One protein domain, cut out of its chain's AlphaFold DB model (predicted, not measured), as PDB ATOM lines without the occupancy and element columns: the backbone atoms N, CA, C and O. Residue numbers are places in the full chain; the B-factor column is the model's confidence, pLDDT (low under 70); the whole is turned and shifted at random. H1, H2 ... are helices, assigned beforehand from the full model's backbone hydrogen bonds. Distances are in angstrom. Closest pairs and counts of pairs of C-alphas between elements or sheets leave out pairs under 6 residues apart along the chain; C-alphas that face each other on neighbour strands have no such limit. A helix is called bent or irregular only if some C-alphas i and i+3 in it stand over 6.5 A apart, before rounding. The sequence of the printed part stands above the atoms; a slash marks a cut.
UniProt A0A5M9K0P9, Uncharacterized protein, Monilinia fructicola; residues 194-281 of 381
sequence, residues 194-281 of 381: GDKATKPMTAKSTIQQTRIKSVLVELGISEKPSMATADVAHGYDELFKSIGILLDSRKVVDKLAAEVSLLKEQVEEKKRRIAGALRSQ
ATOM      1  N   GLY A 194     -34.955 -21.950 -11.501       79.00
ATOM      2  CA  GLY A 194     -34.031 -20.803 -11.482       79.00
ATOM      3  C   GLY A 194     -32.659 -21.099 -10.852       79.00
ATOM      4  O   GLY A 194     -31.638 -20.625 -11.353       79.00
ATOM      5  N   ASP A 195     -32.599 -21.947  -9.820       77.00
ATOM      6  CA  ASP A 195     -31.319 -22.424  -9.273       77.00
ATOM      7  C   ASP A 195     -30.620 -23.346 -10.276       77.00
ATOM      8  O   ASP A 195     -29.406 -23.281 -10.448       77.00
ATOM      9  N   LYS A 196     -31.387 -24.203 -10.966       76.88
ATOM     10  CA  LYS A 196     -30.859 -25.088 -12.013       76.88
ATOM     11  C   LYS A 196     -30.215 -24.280 -13.149       76.88
ATOM     12  O   LYS A 196     -29.079 -24.576 -13.489       76.88
ATOM     13  N   ALA A 197     -30.873 -23.222 -13.629       76.94
ATOM     14  CA  ALA A 197     -30.362 -22.347 -14.692       76.94
ATOM     15  C   ALA A 197     -29.156 -21.473 -14.279       76.94
ATOM     16  O   ALA A 197     -28.382 -21.052 -15.132       76.94
ATOM     17  N   THR A 198     -28.961 -21.194 -12.984       78.31
ATOM     18  CA  THR A 198     -27.832 -20.364 -12.502       78.31
ATOM     19  C   THR A 198     -26.607 -21.179 -12.065       78.31
ATOM     20  O   THR A 198     -25.479 -20.700 -12.204       78.31
ATOM     21  N   LYS A 199     -26.787 -22.437 -11.634       80.94
ATOM     22  CA  LYS A 199     -25.704 -23.405 -11.352       80.94
ATOM     23  C   LYS A 199     -24.635 -23.557 -12.456       80.94
ATOM     24  O   LYS A 199     -23.458 -23.520 -12.098       80.94
ATOM     25  N   PRO A 200     -24.945 -23.706 -13.763       76.88
ATOM     26  CA  PRO A 200     -23.919 -23.862 -14.808       76.88
ATOM     27  C   PRO A 200     -23.051 -22.612 -15.005       76.88
ATOM     28  O   PRO A 200     -21.962 -22.708 -15.575       76.88
ATOM     29  N   MET A 201     -23.500 -21.449 -14.522       78.50
ATOM     30  CA  MET A 201     -22.696 -20.232 -14.484       78.50
ATOM     31  C   MET A 201     -21.879 -20.146 -13.190       78.50
ATOM     32  O   MET A 201     -20.667 -19.955 -13.264       78.50
ATOM     33  N   THR A 202     -22.482 -20.359 -12.015       80.56
ATOM     34  CA  THR A 202     -21.761 -20.261 -10.729       80.56
ATOM     35  C   THR A 202     -20.732 -21.373 -10.499       80.56
ATOM     36  O   THR A 202     -19.776 -21.161  -9.759       80.56
ATOM     37  N   ALA A 203     -20.872 -22.527 -11.162       82.81
ATOM     38  CA  ALA A 203     -19.898 -23.622 -11.120       82.81
ATOM     39  C   ALA A 203     -18.619 -23.367 -11.947       82.81
ATOM     40  O   ALA A 203     -17.625 -24.074 -11.775       82.81
ATOM     41  N   LYS A 204     -18.618 -22.378 -12.854       83.44
ATOM     42  CA  LYS A 204     -17.442 -22.007 -13.660       83.44
ATOM     43  C   LYS A 204     -16.518 -21.072 -12.870       83.44
ATOM     44  O   LYS A 204     -16.964 -20.352 -11.981       83.44
ATOM     45  N   SER A 205     -15.226 -21.046 -13.206       87.81
ATOM     46  CA  SER A 205     -14.246 -20.149 -12.561       87.81
ATOM     47  C   SER A 205     -14.654 -18.676 -12.691       87.81
ATOM     48  O   SER A 205     -15.150 -18.276 -13.742       87.81
ATOM     49  N   THR A 206     -14.392 -17.839 -11.681       88.12
ATOM     50  CA  THR A 206     -14.767 -16.409 -11.656       88.12
ATOM     51  C   THR A 206     -14.337 -15.649 -12.918       88.12
ATOM     52  O   THR A 206     -15.092 -14.834 -13.437       88.12
ATOM     53  N   ILE A 207     -13.164 -15.964 -13.482       86.50
ATOM     54  CA  ILE A 207     -12.671 -15.348 -14.730       86.50
ATOM     55  C   ILE A 207     -13.547 -15.743 -15.934       86.50
ATOM     56  O   ILE A 207     -13.790 -14.928 -16.822       86.50
ATOM     57  N   GLN A 208     -14.042 -16.984 -15.969       85.50
ATOM     58  CA  GLN A 208     -15.001 -17.434 -16.980       85.50
ATOM     59  C   GLN A 208     -16.382 -16.815 -16.739       85.50
ATOM     60  O   GLN A 208     -17.007 -16.394 -17.705       85.50
ATOM     61  N   GLN A 209     -16.829 -16.689 -15.482       87.94
ATOM     62  CA  GLN A 209     -18.083 -16.007 -15.144       87.94
ATOM     63  C   GLN A 209     -18.086 -14.567 -15.662       87.94
ATOM     64  O   GLN A 209     -19.012 -14.193 -16.369       87.94
ATOM     65  N   THR A 210     -17.040 -13.775 -15.399       90.25
ATOM     66  CA  THR A 210     -16.955 -12.388 -15.891       90.25
ATOM     67  C   THR A 210     -16.957 -12.312 -17.422       90.25
ATOM     68  O   THR A 210     -17.637 -11.457 -17.980       90.25
ATOM     69  N   ARG A 211     -16.270 -13.230 -18.121       88.06
ATOM     70  CA  ARG A 211     -16.300 -13.292 -19.597       88.06
ATOM     71  C   ARG A 211     -17.683 -13.658 -20.141       88.06
ATOM     72  O   ARG A 211     -18.140 -13.027 -21.084       88.06
ATOM     73  N   ILE A 212     -18.357 -14.636 -19.535       87.81
ATOM     74  CA  ILE A 212     -19.723 -15.033 -19.910       87.81
ATOM     75  C   ILE A 212     -20.704 -13.885 -19.642       87.81
ATOM     76  O   ILE A 212     -21.536 -13.602 -20.492       87.81
ATOM     77  N   LYS A 213     -20.569 -13.172 -18.516       89.06
ATOM     78  CA  LYS A 213     -21.376 -11.982 -18.203       89.06
ATOM     79  C   LYS A 213     -21.159 -10.846 -19.205       89.06
ATOM     80  O   LYS A 213     -22.140 -10.227 -19.592       89.06
ATOM     81  N   SER A 214     -19.922 -10.611 -19.657       90.81
ATOM     82  CA  SER A 214     -19.629  -9.659 -20.744       90.81
ATOM     83  C   SER A 214     -20.408 -10.030 -22.008       90.81
ATOM     84  O   SER A 214     -21.227  -9.245 -22.466       90.81
ATOM     85  N   VAL A 215     -20.273 -11.277 -22.476       89.38
ATOM     86  CA  VAL A 215     -20.975 -11.771 -23.676       89.38
ATOM     87  C   VAL A 215     -22.501 -11.731 -23.518       89.38
ATOM     88  O   VAL A 215     -23.201 -11.392 -24.463       89.38
ATOM     89  N   LEU A 216     -23.047 -12.025 -22.333       88.50
ATOM     90  CA  LEU A 216     -24.487 -11.893 -22.078       88.50
ATOM     91  C   LEU A 216     -24.954 -10.429 -22.148       88.50
ATOM     92  O   LEU A 216     -25.983 -10.163 -22.761       88.50
ATOM     93  N   VAL A 217     -24.186  -9.482 -21.598       91.69
ATOM     94  CA  VAL A 217     -24.469  -8.037 -21.705       91.69
ATOM     95  C   VAL A 217     -24.342  -7.547 -23.152       91.69
ATOM     96  O   VAL A 217     -25.205  -6.805 -23.610       91.69
ATOM     97  N   GLU A 218     -23.329  -8.003 -23.892       89.75
ATOM     98  CA  GLU A 218     -23.137  -7.729 -25.327       89.75
ATOM     99  C   GLU A 218     -24.310  -8.253 -26.179       89.75
ATOM    100  O   GLU A 218     -24.711  -7.603 -27.142       89.75
ATOM    101  N   LEU A 219     -24.908  -9.389 -25.797       88.31
ATOM    102  CA  LEU A 219     -26.112  -9.962 -26.418       88.31
ATOM    103  C   LEU A 219     -27.435  -9.362 -25.891       88.31
ATOM    104  O   LEU A 219     -28.504  -9.757 -26.353       88.31
ATOM    105  N   GLY A 220     -27.401  -8.454 -24.908       85.94
ATOM    106  CA  GLY A 220     -28.600  -7.902 -24.259       85.94
ATOM    107  C   GLY A 220     -29.383  -8.897 -23.384       85.94
ATOM    108  O   GLY A 220     -30.529  -8.633 -23.018       85.94
ATOM    109  N   ILE A 221     -28.791 -10.043 -23.038       87.19
ATOM    110  CA  ILE A 221     -29.425 -11.126 -22.278       87.19
ATOM    111  C   ILE A 221     -29.135 -10.953 -20.779       87.19
ATOM    112  O   ILE A 221     -27.992 -10.819 -20.346       87.19
ATOM    113  N   SER A 222     -30.186 -10.998 -19.957       83.19
ATOM    114  CA  SER A 222     -30.068 -10.949 -18.493       83.19
ATOM    115  C   SER A 222     -29.283 -12.146 -17.934       83.19
ATOM    116  O   SER A 222     -29.508 -13.287 -18.327       83.19
ATOM    117  N   GLU A 223     -28.435 -11.910 -16.923       82.38
ATOM    118  CA  GLU A 223     -27.711 -12.966 -16.188       82.38
ATOM    119  C   GLU A 223     -28.653 -14.040 -15.600       82.38
ATOM    120  O   GLU A 223     -28.259 -15.190 -15.400       82.38
ATOM    121  N   LYS A 224     -29.908 -13.672 -15.322       82.69
ATOM    122  CA  LYS A 224     -30.958 -14.594 -14.875       82.69
ATOM    123  C   LYS A 224     -32.168 -14.507 -15.811       82.69
ATOM    124  O   LYS A 224     -32.621 -13.389 -16.072       82.69
ATOM    125  N   PRO A 225     -32.745 -15.638 -16.260       82.12
ATOM    126  CA  PRO A 225     -33.978 -15.613 -17.038       82.12
ATOM    127  C   PRO A 225     -35.110 -14.991 -16.213       82.12
ATOM    128  O   PRO A 225     -35.330 -15.377 -15.066       82.12
ATOM    129  N   SER A 226     -35.844 -14.046 -16.811       80.56
ATOM    130  CA  SER A 226     -36.987 -13.384 -16.160       80.56
ATOM    131  C   SER A 226     -38.099 -14.380 -15.793       80.56
ATOM    132  O   SER A 226     -38.727 -14.235 -14.749       80.56
ATOM    133  N   MET A 227     -38.271 -15.435 -16.599       81.81
ATOM    134  CA  MET A 227     -39.139 -16.580 -16.316       81.81
ATOM    135  C   MET A 227     -38.382 -17.888 -16.579       81.81
ATOM    136  O   MET A 227     -37.979 -18.164 -17.705       81.81
ATOM    137  N   ALA A 228     -38.199 -18.711 -15.544       82.56
ATOM    138  CA  ALA A 228     -37.495 -19.994 -15.630       82.56
ATOM    139  C   ALA A 228     -38.447 -21.153 -16.002       82.56
ATOM    140  O   ALA A 228     -38.681 -22.062 -15.199       82.56
ATOM    141  N   THR A 229     -39.024 -21.102 -17.209       86.50
ATOM    142  CA  THR A 229     -39.807 -22.211 -17.789       86.50
ATOM    143  C   THR A 229     -38.902 -23.391 -18.175       86.50
ATOM    144  O   THR A 229     -37.681 -23.327 -18.011       86.50
ATOM    145  N   ALA A 230     -39.481 -24.501 -18.648       82.31
ATOM    146  CA  ALA A 230     -38.705 -25.652 -19.115       82.31
ATOM    147  C   ALA A 230     -37.793 -25.272 -20.292       82.31
ATOM    148  O   ALA A 230     -36.576 -25.428 -20.213       82.31
ATOM    149  N   ASP A 231     -38.381 -24.703 -21.337       84.62
ATOM    150  CA  ASP A 231     -37.731 -24.466 -22.629       84.62
ATOM    151  C   ASP A 231     -36.686 -23.351 -22.525       84.62
ATOM    152  O   ASP A 231     -35.581 -23.473 -23.047       84.62
ATOM    153  N   VAL A 232     -36.980 -22.306 -21.738       87.00
ATOM    154  CA  VAL A 232     -36.016 -21.237 -21.432       87.00
ATOM    155  C   VAL A 232     -34.828 -21.780 -20.634       87.00
ATOM    156  O   VAL A 232     -33.695 -21.397 -20.911       87.00
ATOM    157  N   ALA A 233     -35.037 -22.698 -19.681       83.81
ATOM    158  CA  ALA A 233     -33.923 -23.317 -18.962       83.81
ATOM    159  C   ALA A 233     -33.045 -24.177 -19.892       83.81
ATOM    160  O   ALA A 233     -31.821 -24.075 -19.826       83.81
ATOM    161  N   HIS A 234     -33.650 -24.954 -20.799       85.56
ATOM    162  CA  HIS A 234     -32.914 -25.721 -21.809       85.56
ATOM    163  C   HIS A 234     -32.134 -24.819 -22.782       85.56
ATOM    164  O   HIS A 234     -30.954 -25.073 -23.022       85.56
ATOM    165  N   GLY A 235     -32.742 -23.732 -23.268       88.69
ATOM    166  CA  GLY A 235     -32.078 -22.753 -24.133       88.69
ATOM    167  C   GLY A 235     -30.920 -22.018 -23.445       88.69
ATOM    168  O   GLY A 235     -29.881 -21.802 -24.064       88.69
ATOM    169  N   TYR A 236     -31.034 -21.698 -22.149       87.25
ATOM    170  CA  TYR A 236     -29.911 -21.156 -21.368       87.25
ATOM    171  C   TYR A 236     -28.787 -22.191 -21.180       87.25
ATOM    172  O   TYR A 236     -27.616 -21.844 -21.325       87.25
ATOM    173  N   ASP A 237     -29.109 -23.462 -20.911       86.56
ATOM    174  CA  ASP A 237     -28.109 -24.539 -20.822       86.56
ATOM    175  C   ASP A 237     -27.385 -24.775 -22.161       86.56
ATOM    176  O   ASP A 237     -26.200 -25.113 -22.172       86.56
ATOM    177  N   GLU A 238     -28.063 -24.597 -23.296       90.94
ATOM    178  CA  GLU A 238     -27.456 -24.646 -24.629       90.94
ATOM    179  C   GLU A 238     -26.587 -23.414 -24.918       90.94
ATOM    180  O   GLU A 238     -25.426 -23.557 -25.309       90.94
ATOM    181  N   LEU A 239     -27.076 -22.212 -24.601       89.56
ATOM    182  CA  LEU A 239     -26.318 -20.962 -24.691       89.56
ATOM    183  C   LEU A 239     -25.033 -21.002 -23.839       89.56
ATOM    184  O   LEU A 239     -23.967 -20.574 -24.280       89.56
ATOM    185  N   PHE A 240     -25.074 -21.591 -22.639       87.00
ATOM    186  CA  PHE A 240     -23.883 -21.765 -21.800       87.00
ATOM    187  C   PHE A 240     -22.879 -22.805 -22.326       87.00
ATOM    188  O   PHE A 240     -21.727 -22.798 -21.860       87.00
ATOM    189  N   LYS A 241     -23.273 -23.672 -23.272       90.00
ATOM    190  CA  LYS A 241     -22.365 -24.554 -24.028       90.00
ATOM    191  C   LYS A 241     -21.779 -23.811 -25.228       90.00
ATOM    192  O   LYS A 241     -20.558 -23.794 -25.368       90.00
ATOM    193  N   SER A 242     -22.606 -23.141 -26.035       91.38
ATOM    194  CA  SER A 242     -22.153 -22.423 -27.235       91.38
ATOM    195  C   SER A 242     -21.227 -21.246 -26.902       91.38
ATOM    196  O   SER A 242     -20.159 -21.140 -27.499       91.38
ATOM    197  N   ILE A 243     -21.529 -20.447 -25.867       90.56
ATOM    198  CA  ILE A 243     -20.610 -19.417 -25.341       90.56
ATOM    199  C   ILE A 243     -19.309 -20.053 -24.819       90.56
ATOM    200  O   ILE A 243     -18.241 -19.456 -24.938       90.56
ATOM    201  N   GLY A 244     -19.363 -21.267 -24.259       89.56
ATOM    202  CA  GLY A 244     -18.166 -22.013 -23.855       89.56
ATOM    203  C   GLY A 244     -17.255 -22.311 -25.048       89.56
ATOM    204  O   GLY A 244     -16.101 -21.887 -25.059       89.56
ATOM    205  N   ILE A 245     -17.815 -22.949 -26.079       92.56
ATOM    206  CA  ILE A 245     -17.123 -23.277 -27.334       92.56
ATOM    207  C   ILE A 245     -16.579 -22.008 -28.008       92.56
ATOM    208  O   ILE A 245     -15.431 -21.999 -28.441       92.56
ATOM    209  N   LEU A 246     -17.353 -20.917 -28.040       90.81
ATOM    210  CA  LEU A 246     -16.940 -19.634 -28.618       90.81
ATOM    211  C   LEU A 246     -15.798 -18.965 -27.833       90.81
ATOM    212  O   LEU A 246     -14.878 -18.401 -28.423       90.81
ATOM    213  N   LEU A 247     -15.814 -19.040 -26.498       89.94
ATOM    214  CA  LEU A 247     -14.719 -18.530 -25.667       89.94
ATOM    215  C   LEU A 247     -13.451 -19.387 -25.772       89.94
ATOM    216  O   LEU A 247     -12.366 -18.864 -25.516       89.94
ATOM    217  N   ASP A 248     -13.557 -20.669 -26.127       91.31
ATOM    218  CA  ASP A 248     -12.406 -21.534 -26.399       91.31
ATOM    219  C   ASP A 248     -11.873 -21.370 -27.830       91.31
ATOM    220  O   ASP A 248     -10.663 -21.220 -28.001       91.31
ATOM    221  N   SER A 249     -12.740 -21.267 -28.843       93.25
ATOM    222  CA  SER A 249     -12.323 -20.964 -30.218       93.25
ATOM    223  C   SER A 249     -11.682 -19.578 -30.316       93.25
ATOM    224  O   SER A 249     -10.629 -19.443 -30.939       93.25
ATOM    225  N   ARG A 250     -12.204 -18.570 -29.597       91.88
ATOM    226  CA  ARG A 250     -11.557 -17.253 -29.484       91.88
ATOM    227  C   ARG A 250     -10.127 -17.355 -28.944       91.88
ATOM    228  O   ARG A 250      -9.243 -16.737 -29.519       91.88
ATOM    229  N   LYS A 251      -9.852 -18.175 -27.920       92.19
ATOM    230  CA  LYS A 251      -8.472 -18.374 -27.413       92.19
ATOM    231  C   LYS A 251      -7.543 -19.005 -28.454       92.19
ATOM    232  O   LYS A 251      -6.331 -18.844 -28.344       92.19
ATOM    233  N   VAL A 252      -8.075 -19.763 -29.415       96.19
ATOM    234  CA  VAL A 252      -7.300 -20.308 -30.540       96.19
ATOM    235  C   VAL A 252      -7.064 -19.224 -31.594       96.19
ATOM    236  O   VAL A 252      -5.930 -19.057 -32.029       96.19
ATOM    237  N   VAL A 253      -8.082 -18.424 -31.928       96.12
ATOM    238  CA  VAL A 253      -7.948 -17.263 -32.828       96.12
ATOM    239  C   VAL A 253      -6.949 -16.238 -32.277       96.12
ATOM    240  O   VAL A 253      -6.064 -15.818 -33.014       96.12
ATOM    241  N   ASP A 254      -7.019 -15.897 -30.986       95.50
ATOM    242  CA  ASP A 254      -6.101 -14.962 -30.321       95.50
ATOM    243  C   ASP A 254      -4.629 -15.443 -30.419       95.50
ATOM    244  O   ASP A 254      -3.724 -14.637 -30.640       95.50
ATOM    245  N   LYS A 255      -4.377 -16.762 -30.312       96.56
ATOM    246  CA  LYS A 255      -3.038 -17.364 -30.499       96.56
ATOM    247  C   LYS A 255      -2.573 -17.297 -31.950       96.56
ATOM    248  O   LYS A 255      -1.489 -16.789 -32.220       96.56
ATOM    249  N   LEU A 256      -3.405 -17.769 -32.881       96.81
ATOM    250  CA  LEU A 256      -3.085 -17.781 -34.309       96.81
ATOM    251  C   LEU A 256      -2.864 -16.358 -34.843       96.81
ATOM    252  O   LEU A 256      -1.988 -16.146 -35.673       96.81
ATOM    253  N   ALA A 257      -3.595 -15.362 -34.333       95.44
ATOM    254  CA  ALA A 257      -3.378 -13.955 -34.660       95.44
ATOM    255  C   ALA A 257      -1.999 -13.450 -34.194       95.44
ATOM    256  O   ALA A 257      -1.320 -12.759 -34.956       95.44
ATOM    257  N   ALA A 258      -1.557 -13.826 -32.988       96.00
ATOM    258  CA  ALA A 258      -0.229 -13.482 -32.479       96.00
ATOM    259  C   ALA A 258       0.897 -14.170 -33.279       96.00
ATOM    260  O   ALA A 258       1.857 -13.512 -33.680       96.00
ATOM    261  N   GLU A 259       0.749 -15.463 -33.583       96.19
ATOM    262  CA  GLU A 259       1.674 -16.217 -34.443       96.19
ATOM    263  C   GLU A 259       1.758 -15.602 -35.852       96.19
ATOM    264  O   GLU A 259       2.849 -15.406 -36.387       96.19
ATOM    265  N   VAL A 260       0.619 -15.214 -36.435       94.44
ATOM    266  CA  VAL A 260       0.550 -14.553 -37.746       94.44
ATOM    267  C   VAL A 260       1.158 -13.146 -37.725       94.44
ATOM    268  O   VAL A 260       1.759 -12.763 -38.729       94.44
ATOM    269  N   SER A 261       1.052 -12.376 -36.633       95.12
ATOM    270  CA  SER A 261       1.746 -11.079 -36.514       95.12
ATOM    271  C   SER A 261       3.261 -11.277 -36.523       95.12
ATOM    272  O   SER A 261       3.946 -10.757 -37.402       95.12
ATOM    273  N   LEU A 262       3.763 -12.154 -35.651       95.69
ATOM    274  CA  LEU A 262       5.186 -12.469 -35.528       95.69
ATOM    275  C   LEU A 262       5.771 -12.996 -36.852       95.69
ATOM    276  O   LEU A 262       6.856 -12.584 -37.269       95.69
ATOM    277  N   LEU A 263       5.044 -13.863 -37.565       92.69
ATOM    278  CA  LEU A 263       5.457 -14.348 -38.885       92.69
ATOM    279  C   LEU A 263       5.430 -13.248 -39.960       92.69
ATOM    280  O   LEU A 263       6.334 -13.211 -40.797       92.69
ATOM    281  N   LYS A 264       4.451 -12.333 -39.941       92.94
ATOM    282  CA  LYS A 264       4.424 -11.162 -40.841       92.94
ATOM    283  C   LYS A 264       5.608 -10.236 -40.581       92.94
ATOM    284  O   LYS A 264       6.287  -9.866 -41.535       92.94
ATOM    285  N   GLU A 265       5.897  -9.933 -39.320       93.88
ATOM    286  CA  GLU A 265       7.030  -9.106 -38.892       93.88
ATOM    287  C   GLU A 265       8.365  -9.728 -39.333       93.88
ATOM    288  O   GLU A 265       9.178  -9.051 -39.959       93.88
ATOM    289  N   GLN A 266       8.567 -11.039 -39.136       90.88
ATOM    290  CA  GLN A 266       9.759 -11.735 -39.642       90.88
ATOM    291  C   GLN A 266       9.857 -11.747 -41.174       90.88
ATOM    292  O   GLN A 266      10.961 -11.682 -41.721       90.88
ATOM    293  N   VAL A 267       8.737 -11.874 -41.891       92.19
ATOM    294  CA  VAL A 267       8.717 -11.803 -43.361       92.19
ATOM    295  C   VAL A 267       9.033 -10.387 -43.837       92.19
ATOM    296  O   VAL A 267       9.771 -10.233 -44.811       92.19
ATOM    297  N   GLU A 268       8.535  -9.354 -43.160       91.81
ATOM    298  CA  GLU A 268       8.874  -7.971 -43.481       91.81
ATOM    299  C   GLU A 268      10.336  -7.658 -43.152       91.81
ATOM    300  O   GLU A 268      11.024  -7.071 -43.981       91.81
ATOM    301  N   GLU A 269      10.866  -8.121 -42.019       88.44
ATOM    302  CA  GLU A 269      12.278  -7.945 -41.678       88.44
ATOM    303  C   GLU A 269      13.191  -8.638 -42.702       88.44
ATOM    304  O   GLU A 269      14.146  -8.036 -43.194       88.44
ATOM    305  N   LYS A 270      12.862  -9.872 -43.114       87.94
ATOM    306  CA  LYS A 270      13.573 -10.579 -44.194       87.94
ATOM    307  C   LYS A 270      13.486  -9.810 -45.516       87.94
ATOM    308  O   LYS A 270      14.509  -9.661 -46.182       87.94
ATOM    309  N   LYS A 271      12.323  -9.251 -45.875       89.44
ATOM    310  CA  LYS A 271      12.168  -8.381 -47.058       89.44
ATOM    311  C   LYS A 271      13.000  -7.098 -46.951       89.44
ATOM    312  O   LYS A 271      13.673  -6.756 -47.917       89.44
ATOM    313  N   ARG A 272      13.020  -6.424 -45.795       87.81
ATOM    314  CA  ARG A 272      13.842  -5.226 -45.533       87.81
ATOM    315  C   ARG A 272      15.340  -5.543 -45.629       87.81
ATOM    316  O   ARG A 272      16.066  -4.803 -46.286       87.81
ATOM    317  N   ARG A 273      15.793  -6.668 -45.058       86.06
ATOM    318  CA  ARG A 273      17.180  -7.163 -45.174       86.06
ATOM    319  C   ARG A 273      17.560  -7.468 -46.630       86.06
ATOM    320  O   ARG A 273      18.618  -7.036 -47.074       86.06
ATOM    321  N   ILE A 274      16.694  -8.152 -47.387       84.50
ATOM    322  CA  ILE A 274      16.917  -8.460 -48.812       84.50
ATOM    323  C   ILE A 274      16.941  -7.180 -49.660       84.50
ATOM    324  O   ILE A 274      17.852  -7.009 -50.464       84.50
ATOM    325  N   ALA A 275      16.001  -6.253 -49.456       82.31
ATOM    326  CA  ALA A 275      15.974  -4.973 -50.162       82.31
ATOM    327  C   ALA A 275      17.213  -4.113 -49.850       82.31
ATOM    328  O   ALA A 275      17.773  -3.497 -50.753       82.31
ATOM    329  N   GLY A 276      17.682  -4.118 -48.597       77.19
ATOM    330  CA  GLY A 276      18.937  -3.480 -48.196       77.19
ATOM    331  C   GLY A 276      20.158  -4.091 -48.889       77.19
ATOM    332  O   GLY A 276      20.957  -3.356 -49.462       77.19
ATOM    333  N   ALA A 277      20.265  -5.424 -48.907       77.19
ATOM    334  CA  ALA A 277      21.362  -6.138 -49.564       77.19
ATOM    335  C   ALA A 277      21.376  -5.937 -51.091       77.19
ATOM    336  O   ALA A 277      22.436  -5.723 -51.679       77.19
ATOM    337  N   LEU A 278      20.204  -5.936 -51.734       71.25
ATOM    338  CA  LEU A 278      20.071  -5.645 -53.164       71.25
ATOM    339  C   LEU A 278      20.512  -4.201 -53.470       71.25
ATOM    340  O   LEU A 278      21.247  -3.962 -54.426       71.25
ATOM    341  N   ARG A 279      20.140  -3.250 -52.600       67.75
ATOM    342  CA  ARG A 279      20.518  -1.833 -52.714       67.75
ATOM    343  C   ARG A 279      22.011  -1.582 -52.455       67.75
ATOM    344  O   ARG A 279      22.563  -0.661 -53.049       67.75
ATOM    345  N   SER A 280      22.680  -2.404 -51.637       59.25
ATOM    346  CA  SER A 280      24.143  -2.353 -51.476       59.25
ATOM    347  C   SER A 280      24.905  -3.075 -52.593       59.25
ATOM    348  O   SER A 280      26.030  -2.698 -52.904       59.25
ATOM    349  N   GLN A 281      24.310  -4.083 -53.243       55.56
ATOM    350  CA  GLN A 281      24.890  -4.672 -54.457       55.56
ATOM    351  C   GLN A 281      24.850  -3.688 -55.636       55.56
ATOM    352  O   GLN A 281      25.819  -3.614 -56.387       55.56
TER     353      GLN A 281
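What this domain is: This is residues 194 to 281 of the 381 residues of an uncharacterized protein of Monilinia fructicola (UniProt A0A5M9K0P9). One very long helix, H3, makes the length of this domain: its far part, residues 248 to 281, sticks out as a free arm, while its first turns belong to a small compact head at one end. In that head the short helix H1 packs on the first turns of H3, side by side with residues 233 to 240, and H2 is set crosswise to H3 near Ile 243. The printed part has 88 residues with three named helices, H1, H2 and H3 in that order along the chain, and no named strand; its class is all helix. The whole is extended, with a radius of gyration of the C-alphas of 22.5 A, and its C-alphas span 76 by 22 by 16 A.

Where its parts are: Find C-alpha 230 at (-38.705, -25.652, -19.115); from there H3, residues 230 to 281, runs 75.7 A to C-alpha 281 at (24.890, -4.672, -54.457). Go back to C-alpha 194 at (-34.031, -20.803, -11.482), where H1, residues 194 to 202, begins; it is 12.3 A long. H1 is irregular, but only just: C-alphas 197 and 200 are 6.6 A apart, and its line is a rough one. Between these two look for H2, residues 206 to 218, which is 18.2 A long.

How they stand to each other: Start at H3, the longest helix. H1 touches it at a shallow tilt of 23 degrees, and the two run the same way. Look for their closest C-alphas at Ala 197 and Ala 233, 5.6 A apart; H3 touches H1 with residues 233 to 240 alone. H2 is close to H3 but not clearly touching, with the closest C-alphas, those of Ile 212 and Ile 243, 7.0 A apart. The lines of H2 and H3 are about perpendicular, at 86 degrees. H1 and H2 are also close but not clearly touching, their closest C-alphas being those of Met 201 and Gln 209 at 6.3 A. They run opposite ways at a steep tilt of 63 degrees. Along the backbones, every O i to N i+4 pair is within hydrogen-bond range in H2, against 46 of 48 in H3 and 3 of 5 in H1.

The domain as a whole: The two C-alphas farthest apart are those of Thr 229 and Gln 281, 76.4 A. Without the stretch that stands free, the body has 54 residues, spans 27 by 22 by 17 A and has a radius of gyration of 10.4 A. The link from H1 to H2 is tight, with 3 residues; the link from H2 to H3 is long, with 11. The printed part has no cut. Its mean pLDDT is 86.5, and you will find values under 70 at residues 279 to 281, which belong to H3.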